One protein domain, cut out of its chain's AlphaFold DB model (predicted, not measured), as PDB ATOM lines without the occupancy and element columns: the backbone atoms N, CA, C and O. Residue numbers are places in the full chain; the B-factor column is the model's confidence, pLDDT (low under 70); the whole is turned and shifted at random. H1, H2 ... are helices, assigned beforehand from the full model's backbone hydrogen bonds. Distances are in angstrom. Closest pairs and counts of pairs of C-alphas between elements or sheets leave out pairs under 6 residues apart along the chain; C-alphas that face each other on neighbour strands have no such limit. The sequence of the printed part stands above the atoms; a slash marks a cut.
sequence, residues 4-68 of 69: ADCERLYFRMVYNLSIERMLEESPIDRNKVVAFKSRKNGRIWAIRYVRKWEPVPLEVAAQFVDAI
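AT A GLANCE: This is residues 4 to 68 of the 69 residues of an uncharacterized protein of Rothia sp. Olga (UniProt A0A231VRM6). Five short helices make a small body of mostly crossed packing, with H5 in the middle, crossed by H2 at one place and by H4 at another. H3 and H4 form a helical hairpin toward one end of the longest axis, and H1 stands at the other end, set off from the rest and meeting H2 only at a corner. The printed part has 65 residues with five named helices, H1, H2, H3, H4 and H5 in that order, and no named strand; the class is all helix. The whole is compact, with a radius of gyration of the C-alphas of 11.1 A, and its C-alphas span 33 by 22 by 15 A.

HOW THE PARTS SIT: H1, residues 4 to 15, and H2, residues 19 to 25, only just touch, and only at the corner by their link, with 3 pairs of C-alphas within 8 A. H1 touches H2 with residue 15 alone, and the closest C-alphas of the two are those of Tyr 15 and Met 22, 5.6 A apart. The two run the same way at a steep tilt of 60 degrees. H3, residues 30 to 37, is apart from H1 and H2. H4, residues 42 to 53, forms a helical hairpin with H3; they run opposite ways at a steep tilt of 40 degrees, and their closest C-alphas, Phe 36 and Gly 42, are 4.8 A apart. H4 is apart from H1 and H2. H5, residues 58 to 67, touches H4, opposite ways at a steep tilt of 62 degrees, with the C-alphas of Ile 47 and Ala 61 closest at 5.6 A. H5 also touches H2, about perpendicular at 74 degrees, with the C-alphas of Ile 19 and Phe 64 closest at 6.2 A. H3 and H5 are close but not clearly touching, with the C-alphas of Val 33 and Val 65 closest at 6.9 A. H1 and H5 are near each other. In H1, H2, H3, H4 and H5 every O i to N i+4 pair is within hydrogen-bond range.

IN THESE COORDINATES: H1 begins at C-alpha 4, (45.103, -37.514, -0.628), and measures 16.1 A from first to last C-alpha. H2 has 7 residues and H3 has 8. H4 measures 17.0 A from C-alpha 42 at (32.316, -57.656, 2.513) to C-alpha 53. H5 measures 14.3 A and ends at C-alpha 67, (44.931, -57.476, 9.250).

THE WHOLE: The two C-alphas farthest apart are those of Met 13 and Lys 40, at 34.0 A. The printed part has no cut, and the four links between its helices are tight. The mean pLDDT of the printed part is 95.0, and no printed residue is under 70.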
ATOM      1  N   ALA A   4      44.112 -36.453  -0.805       88.50
ATOM      2  CA  ALA A   4      45.103 -37.514  -0.628       88.50
ATOM      3  C   ALA A   4      46.316 -37.073   0.215       88.50
ATOM      4  O   ALA A   4      46.860 -37.875   0.970       88.50
ATOM      5  N   ASP A   5      46.724 -35.803   0.125       92.31
ATOM      6  CA  ASP A   5      47.817 -35.266   0.941       92.31
ATOM      7  C   ASP A   5      47.380 -35.160   2.406       92.31
ATOM      8  O   ASP A   5      48.134 -35.539   3.298       92.31
ATOM      9  N   CYS A   6      46.140 -34.720   2.654       93.56
ATOM     10  CA  CYS A   6      45.557 -34.688   3.996       93.56
ATOM     11  C   CYS A   6      45.460 -36.091   4.610       93.56
ATOM     12  O   CYS A   6      45.815 -36.262   5.770       93.56
ATOM     13  N   GLU A   7      45.015 -37.089   3.838       94.88
ATOM     14  CA  GLU A   7      44.886 -38.474   4.315       94.88
ATOM     15  C   GLU A   7      46.253 -39.066   4.704       94.88
ATOM     16  O   GLU A   7      46.405 -39.691   5.754       94.88
ATOM     17  N   ARG A   8      47.287 -38.820   3.888       94.38
ATOM     18  CA  ARG A   8      48.667 -39.239   4.189       94.38
ATOM     19  C   ARG A   8      49.242 -38.509   5.400       94.38
ATOM     20  O   ARG A   8      49.898 -39.138   6.227       94.38
ATOM     21  N   LEU A   9      49.005 -37.201   5.507       96.25
ATOM     22  CA  LEU A   9      49.433 -36.404   6.657       96.25
ATOM     23  C   LEU A   9      48.759 -36.880   7.943       96.25
ATOM     24  O   LEU A   9      49.446 -37.038   8.943       96.25
ATOM     25  N   TYR A  10      47.459 -37.176   7.904       95.19
ATOM     26  CA  TYR A  10      46.730 -37.728   9.040       95.19
ATOM     27  C   TYR A  10      47.315 -39.075   9.477       95.19
ATOM     28  O   TYR A  10      47.700 -39.228  10.634       95.19
ATOM     29  N   PHE A  11      47.482 -40.022   8.546       96.00
ATOM     30  CA  PHE A  11      48.072 -41.329   8.854       96.00
ATOM     31  C   PHE A  11      49.492 -41.208   9.431       96.00
ATOM     32  O   PHE A  11      49.860 -41.929  10.360       96.00
ATOM     33  N   ARG A  12      50.284 -40.250   8.932       96.44
ATOM     34  CA  ARG A  12      51.610 -39.935   9.477       96.44
ATOM     35  C   ARG A  12      51.542 -39.331  10.879       96.44
ATOM     36  O   ARG A  12      52.338 -39.713  11.721       96.44
ATOM     37  N   MET A  13      50.654 -38.373  11.121       96.50
ATOM     38  CA  MET A  13      50.595 -37.660  12.399       96.50
ATOM     39  C   MET A  13      50.015 -38.522  13.517       96.50
ATOM     40  O   MET A  13      50.540 -38.494  14.623       96.50
ATOM     41  N   VAL A  14      48.954 -39.278  13.233       96.69
ATOM     42  CA  VAL A  14      48.234 -40.055  14.250       96.69
ATOM     43  C   VAL A  14      48.920 -41.392  14.496       96.69
ATOM     44  O   VAL A  14      49.225 -41.730  15.631       96.69
ATOM     45  N   TYR A  15      49.241 -42.120  13.427       96.44
ATOM     46  CA  TYR A  15      49.712 -43.502  13.532       96.44
ATOM     47  C   TYR A  15      51.190 -43.674  13.171       96.44
ATOM     48  O   TYR A  15      51.676 -44.799  13.093       96.44
ATOM     49  N   ASN A  16      51.927 -42.581  12.933       95.88
ATOM     50  CA  ASN A  16      53.335 -42.609  12.520       95.88
ATOM     51  C   ASN A  16      53.609 -43.566  11.346       95.88
ATOM     52  O   ASN A  16      54.621 -44.262  11.318       95.88
ATOM     53  N   LEU A  17      52.679 -43.615  10.386       94.50
ATOM     54  CA  LEU A  17      52.722 -44.519   9.232       94.50
ATOM     55  C   LEU A  17      52.699 -46.027   9.574       94.50
ATOM     56  O   LEU A  17      53.072 -46.841   8.732       94.50
ATOM     57  N   SER A  18      52.249 -46.417  10.771       96.44
ATOM     58  CA  SER A  18      52.177 -47.816  11.208       96.44
ATOM     59  C   SER A  18      50.742 -48.351  11.208       96.44
ATOM     60  O   SER A  18      49.854 -47.807  11.868       96.44
ATOM     61  N   ILE A  19      50.522 -49.455  10.486       96.25
ATOM     62  CA  ILE A  19      49.254 -50.201  10.522       96.25
ATOM     63  C   ILE A  19      49.055 -50.873  11.879       96.25
ATOM     64  O   ILE A  19      47.935 -50.903  12.369       96.25
ATOM     65  N   GLU A  20      50.120 -51.373  12.505       96.25
ATOM     66  CA  GLU A  20      50.060 -51.996  13.835       96.25
ATOM     67  C   GLU A  20      49.560 -50.993  14.872       96.25
ATOM     68  O   GLU A  20      48.591 -51.251  15.581       96.25
ATOM     69  N   ARG A  21      50.128 -49.785  14.851       96.38
ATOM     70  CA  ARG A  21      49.688 -48.694  15.718       96.38
ATOM     71  C   ARG A  21      48.245 -48.287  15.432       96.38
ATOM     72  O   ARG A  21      47.481 -48.042  16.356       96.38
ATOM     73  N   MET A  22      47.846 -48.262  14.159       96.56
ATOM     74  CA  MET A  22      46.448 -48.038  13.792       96.56
ATOM     75  C   MET A  22      45.533 -49.144  14.329       96.56
ATOM     76  O   MET A  22      44.459 -48.838  14.830       96.56
ATOM     77  N   LEU A  23      45.927 -50.417  14.264       95.56
ATOM     78  CA  LEU A  23      45.148 -51.521  14.832       95.56
ATOM     79  C   LEU A  23      44.955 -51.344  16.338       95.56
ATOM     80  O   LEU A  23      43.848 -51.571  16.823       95.56
ATOM     81  N   GLU A  24      45.996 -50.935  17.058       95.75
ATOM     82  CA  GLU A  24      45.983 -50.749  18.511       95.75
ATOM     83  C   GLU A  24      45.209 -49.507  18.965       95.75
ATOM     84  O   GLU A  24      44.396 -49.601  19.883       95.75
ATOM     85  N   GLU A  25      45.445 -48.361  18.324       95.50
ATOM     86  CA  GLU A  25      44.967 -47.054  18.787       95.50
ATOM     87  C   GLU A  25      43.663 -46.603  18.111       95.50
ATOM     88  O   GLU A  25      42.972 -45.729  18.638       95.50
ATOM     89  N   SER A  26      43.306 -47.163  16.947       94.12
ATOM     90  CA  SER A  26      42.126 -46.699  16.216       94.12
ATOM     91  C   SER A  26      40.831 -46.996  16.988       94.12
ATOM     92  O   SER A  26      40.605 -48.133  17.407       94.12
ATOM     93  N   PRO A  27      39.900 -46.025  17.086       93.88
ATOM     94  CA  PRO A  27      38.587 -46.214  17.705       93.88
ATOM     95  C   PRO A  27      37.628 -47.074  16.856       93.88
ATOM     96  O   PRO A  27      36.448 -47.212  17.190       93.88
ATOM     97  N   ILE A  28      38.087 -47.621  15.726       94.69
ATOM     98  CA  ILE A  28      37.262 -48.431  14.834       94.69
ATOM     99  C   ILE A  28      36.843 -49.737  15.517       94.69
ATOM    100  O   ILE A  28      37.656 -50.562  15.925       94.69
ATOM    101  N   ASP A  29      35.532 -49.973  15.532       94.94
ATOM    102  CA  ASP A  29      34.938 -51.228  15.989       94.94
ATOM    103  C   ASP A  29      35.350 -52.413  15.091       94.94
ATOM    104  O   ASP A  29      34.842 -52.587  13.973       94.94
ATOM    105  N   ARG A  30      36.264 -53.244  15.607       94.50
ATOM    106  CA  ARG A  30      36.777 -54.446  14.935       94.50
ATOM    107  C   ARG A  30      35.678 -55.481  14.679       94.50
ATOM    108  O   ARG A  30      35.665 -56.095  13.615       94.50
ATOM    109  N   ASN A  31      34.699 -55.613  15.578       94.88
ATOM    110  CA  ASN A  31      33.594 -56.560  15.405       94.88
ATOM    111  C   ASN A  31      32.714 -56.160  14.219       94.88
ATOM    112  O   ASN A  31      32.277 -57.017  13.450       94.88
ATOM    113  N   LYS A  32      32.502 -54.855  14.003       94.38
ATOM    114  CA  LYS A  32      31.829 -54.367  12.788       94.38
ATOM    115  C   LYS A  32      32.631 -54.651  11.528       94.38
ATOM    116  O   LYS A  32      32.032 -55.027  10.522       94.38
ATOM    117  N   VAL A  33      33.957 -54.503  11.560       95.25
ATOM    118  CA  VAL A  33      34.818 -54.855  10.417       95.25
ATOM    119  C   VAL A  33      34.656 -56.335  10.060       95.25
ATOM    120  O   VAL A  33      34.383 -56.647   8.900       95.25
ATOM    121  N   VAL A  34      34.714 -57.231  11.049       95.44
ATOM    122  CA  VAL A  34      34.485 -58.675  10.860       95.44
ATOM    123  C   VAL A  34      33.073 -58.954  10.331       95.44
ATOM    124  O   VAL A  34      32.902 -59.688   9.355       95.44
ATOM    125  N   ALA A  35      32.051 -58.299  10.890       95.00
ATOM    126  CA  ALA A  35      30.665 -58.434  10.439       95.00
ATOM    127  C   ALA A  35      30.436 -57.936   8.999       95.00
ATOM    128  O   ALA A  35      29.543 -58.430   8.308       95.00
ATOM    129  N   PHE A  36      31.222 -56.965   8.524       94.44
ATOM    130  CA  PHE A  36      31.229 -56.597   7.110       94.44
ATOM    131  C   PHE A  36      31.933 -57.658   6.267       94.44
ATOM    132  O   PHE A  36      31.379 -58.045   5.240       94.44
ATOM    133  N   LYS A  37      33.104 -58.154   6.697       92.44
ATOM    134  CA  LYS A  37      33.897 -59.167   5.974       92.44
ATOM    135  C   LYS A  37      33.127 -60.465   5.712       92.44
ATOM    136  O   LYS A  37      33.330 -61.060   4.658       92.44
ATOM    137  N   SER A  38      32.211 -60.860   6.594       91.50
ATOM    138  CA  SER A  38      31.401 -62.081   6.437       91.50
ATOM    139  C   SER A  38      30.349 -62.023   5.317       91.50
ATOM    140  O   SER A  38      29.737 -63.038   4.987       91.50
ATOM    141  N   ARG A  39      30.119 -60.853   4.704       90.69
ATOM    142  CA  ARG A  39      29.132 -60.665   3.628       90.69
ATOM    143  C   ARG A  39      29.762 -60.794   2.239       90.69
ATOM    144  O   ARG A  39      30.955 -60.569   2.047       90.69
ATOM    145  N   LYS A  40      28.939 -61.053   1.215       89.88
ATOM    146  CA  LYS A  40      29.367 -60.973  -0.195       89.88
ATOM    147  C   LYS A  40      29.895 -59.565  -0.499       89.88
ATOM    148  O   LYS A  40      29.227 -58.577  -0.199       89.88
ATOM    149  N   ASN A  41      31.090 -59.469  -1.090       90.12
ATOM    150  CA  ASN A  41      31.833 -58.210  -1.279       90.12
ATOM    151  C   ASN A  41      32.142 -57.463   0.038       90.12
ATOM    152  O   ASN A  41      32.357 -56.249   0.040       90.12
ATOM    153  N   GLY A  42      32.179 -58.185   1.160       92.38
ATOM    154  CA  GLY A  42      32.316 -57.656   2.513       92.38
ATOM    155  C   GLY A  42      33.558 -56.805   2.745       92.38
ATOM    156  O   GLY A  42      33.490 -55.774   3.410       92.38
ATOM    157  N   ARG A  43      34.673 -57.162   2.097       94.81
ATOM    158  CA  ARG A  43      35.919 -56.383   2.124       94.81
ATOM    159  C   ARG A  43      35.720 -54.941   1.651       94.81
ATOM    160  O   ARG A  43      36.223 -54.016   2.278       94.81
ATOM    161  N   ILE A  44      34.945 -54.722   0.586       95.88
ATOM    162  CA  ILE A  44      34.679 -53.371   0.062       95.88
ATOM    163  C   ILE A  44      33.877 -52.557   1.085       95.88
ATOM    164  O   ILE A  44      34.156 -51.376   1.294       95.88
ATOM    165  N   TRP A  45      32.904 -53.186   1.747       95.81
ATOM    166  CA  TRP A  45      32.111 -52.549   2.798       95.81
ATOM    167  C   TRP A  45      32.944 -52.217   4.034       95.81
ATOM    168  O   TRP A  45      32.834 -51.107   4.549       95.81
ATOM    169  N   ALA A  46      33.824 -53.125   4.449       96.62
ATOM    170  CA  ALA A  46      34.759 -52.908   5.543       96.62
ATOM    171  C   ALA A  46      35.717 -51.740   5.250       96.62
ATOM    172  O   ALA A  46      35.852 -50.838   6.071       96.62
ATOM    173  N   ILE A  47      36.297 -51.676   4.047       97.00
ATOM    174  CA  ILE A  47      37.181 -50.569   3.640       97.00
ATOM    175  C   ILE A  47      36.426 -49.234   3.634       97.00
ATOM    176  O   ILE A  47      36.931 -48.224   4.125       97.00
ATOM    177  N   ARG A  48      35.198 -49.213   3.098       95.75
ATOM    178  CA  ARG A  48      34.346 -48.011   3.119       95.75
ATOM    179  C   ARG A  48      34.003 -47.579   4.540       95.75
ATOM    180  O   ARG A  48      33.960 -46.382   4.799       95.75
ATOM    181  N   TYR A  49      33.755 -48.532   5.434       95.81
ATOM    182  CA  TYR A  49      33.497 -48.262   6.842       95.81
ATOM    183  C   TYR A  49      34.715 -47.616   7.510       95.81
ATOM    184  O   TYR A  49      34.572 -46.534   8.072       95.81
ATOM    185  N   VAL A  50      35.908 -48.199   7.361       96.19
ATOM    186  CA  VAL A  50      37.162 -47.644   7.900       96.19
ATOM    187  C   VAL A  50      37.378 -46.211   7.415       96.19
ATOM    188  O   VAL A  50      37.518 -45.308   8.229       96.19
ATOM    189  N   ARG A  51      37.282 -45.968   6.101       95.38
ATOM    190  CA  ARG A  51      37.486 -44.630   5.513       95.38
ATOM    191  C   ARG A  51      36.402 -43.605   5.845       95.38
ATOM    192  O   ARG A  51      36.579 -42.421   5.571       95.38
ATOM    193  N   LYS A  52      35.255 -44.048   6.366       94.62
ATOM    194  CA  LYS A  52      34.204 -43.154   6.862       94.62
ATOM    195  C   LYS A  52      34.556 -42.602   8.245       94.62
ATOM    196  O   LYS A  52      34.172 -41.477   8.539       94.62
ATOM    197  N   TRP A  53      35.244 -43.392   9.068       93.75
ATOM    198  CA  TRP A  53      35.635 -43.016  10.429       93.75
ATOM    199  C   TRP A  53      37.019 -42.379  10.488       93.75
ATOM    200  O   TRP A  53      37.203 -41.378  11.166       93.75
ATOM    201  N   GLU A  54      37.965 -42.926   9.732       93.25
ATOM    202  CA  GLU A  54      39.358 -42.498   9.716       93.25
ATOM    203  C   GLU A  54      39.708 -41.955   8.323       93.25
ATOM    204  O   GLU A  54      39.565 -42.681   7.331       93.25
ATOM    205  N   PRO A  55      40.193 -40.707   8.198       94.00
ATOM    206  CA  PRO A  55      40.608 -40.133   6.923       94.00
ATOM    207  C   PRO A  55      41.986 -40.674   6.506       94.00
ATOM    208  O   PRO A  55      42.950 -39.927   6.380       94.00
ATOM    209  N   VAL A  56      42.087 -41.987   6.294       95.69
ATOM    210  CA  VAL A  56      43.307 -42.674   5.848       95.69
ATOM    211  C   VAL A  56      43.270 -42.997   4.346       95.69
ATOM    212  O   VAL A  56      42.182 -43.124   3.757       95.69
ATOM    213  N   PRO A  57      44.445 -43.166   3.705       96.44
ATOM    214  CA  PRO A  57      44.531 -43.603   2.315       96.44
ATOM    215  C   PRO A  57      43.819 -44.936   2.072       96.44
ATOM    216  O   PRO A  57      43.673 -45.767   2.971       96.44
ATOM    217  N   LEU A  58      43.400 -45.169   0.825       96.25
ATOM    218  CA  LEU A  58      42.702 -46.401   0.459       96.25
ATOM    219  C   LEU A  58      43.557 -47.649   0.707       96.25
ATOM    220  O   LEU A  58      43.024 -48.634   1.214       96.25
ATOM    221  N   GLU A  59      44.853 -47.607   0.376       96.25
ATOM    222  CA  GLU A  59      45.739 -48.755   0.596       96.25
ATOM    223  C   GLU A  59      45.885 -49.072   2.090       96.25
ATOM    224  O   GLU A  59      45.828 -50.234   2.479       96.25
ATOM    225  N   VAL A  60      45.982 -48.038   2.928       96.94
ATOM    226  CA  VAL A  60      46.088 -48.155   4.391       96.94
ATOM    227  C   VAL A  60      44.814 -48.757   4.985       96.94
ATOM    228  O   VAL A  60      44.880 -49.709   5.757       96.94
ATOM    229  N   ALA A  61      43.638 -48.272   4.573       97.12
ATOM    230  CA  ALA A  61      42.364 -48.844   5.007       97.12
ATOM    231  C   ALA A  61      42.210 -50.314   4.589       97.12
ATOM    232  O   ALA A  61      41.656 -51.113   5.340       97.12
ATOM    233  N   ALA A  62      42.688 -50.675   3.397       97.19
ATOM    234  CA  ALA A  62      42.687 -52.056   2.932       97.19
ATOM    235  C   ALA A  62      43.599 -52.945   3.789       97.19
ATOM    236  O   ALA A  62      43.139 -53.975   4.270       97.19
ATOM    237  N   GLN A  63      44.836 -52.509   4.052       97.25
ATOM    238  CA  GLN A  63      45.775 -53.222   4.926       97.25
ATOM    239  C   GLN A  63      45.212 -53.413   6.340       97.25
ATOM    240  O   GLN A  63      45.262 -54.518   6.871       97.25
ATOM    241  N   PHE A  64      44.608 -52.372   6.920       97.06
ATOM    242  CA  PHE A  64      43.954 -52.448   8.227       97.06
ATOM    243  C   PHE A  64      42.826 -53.496   8.259       97.06
ATOM    244  O   PHE A  64      42.755 -54.307   9.176       97.06
ATOM    245  N   VAL A  65      41.953 -53.514   7.244       96.69
ATOM    246  CA  VAL A  65      40.857 -54.501   7.139       96.69
ATOM    247  C   VAL A  65      41.383 -55.925   6.958       96.69
ATOM    248  O   VAL A  65      40.816 -56.876   7.505       96.69
ATOM    249  N   ASP A  66      42.437 -56.079   6.162       95.31
ATOM    250  CA  ASP A  66      43.032 -57.379   5.874       95.31
ATOM    251  C   ASP A  66      43.756 -57.946   7.112       95.31
ATOM    252  O   ASP A  66      43.754 -59.160   7.299       95.31
ATOM    253  N   ALA A  67      44.270 -57.088   8.001       95.88
ATOM    254  CA  ALA A  67      44.931 -57.476   9.250       95.88
ATOM    255  C   ALA A  67      43.979 -57.861  10.407       95.88
ATOM    256  O   ALA A  67      44.422 -58.446  11.394       95.88
ATOM    257  N   ILE A  68      42.680 -57.549  10.312       92.56
ATOM    258  CA  ILE A  68      41.671 -57.929  11.318       92.56
ATOM    259  C   ILE A  68      41.128 -59.328  11.000       92.56
ATOM    260  O   ILE A  68      40.532 -59.514   9.938       92.56
TER     261      ILE A  68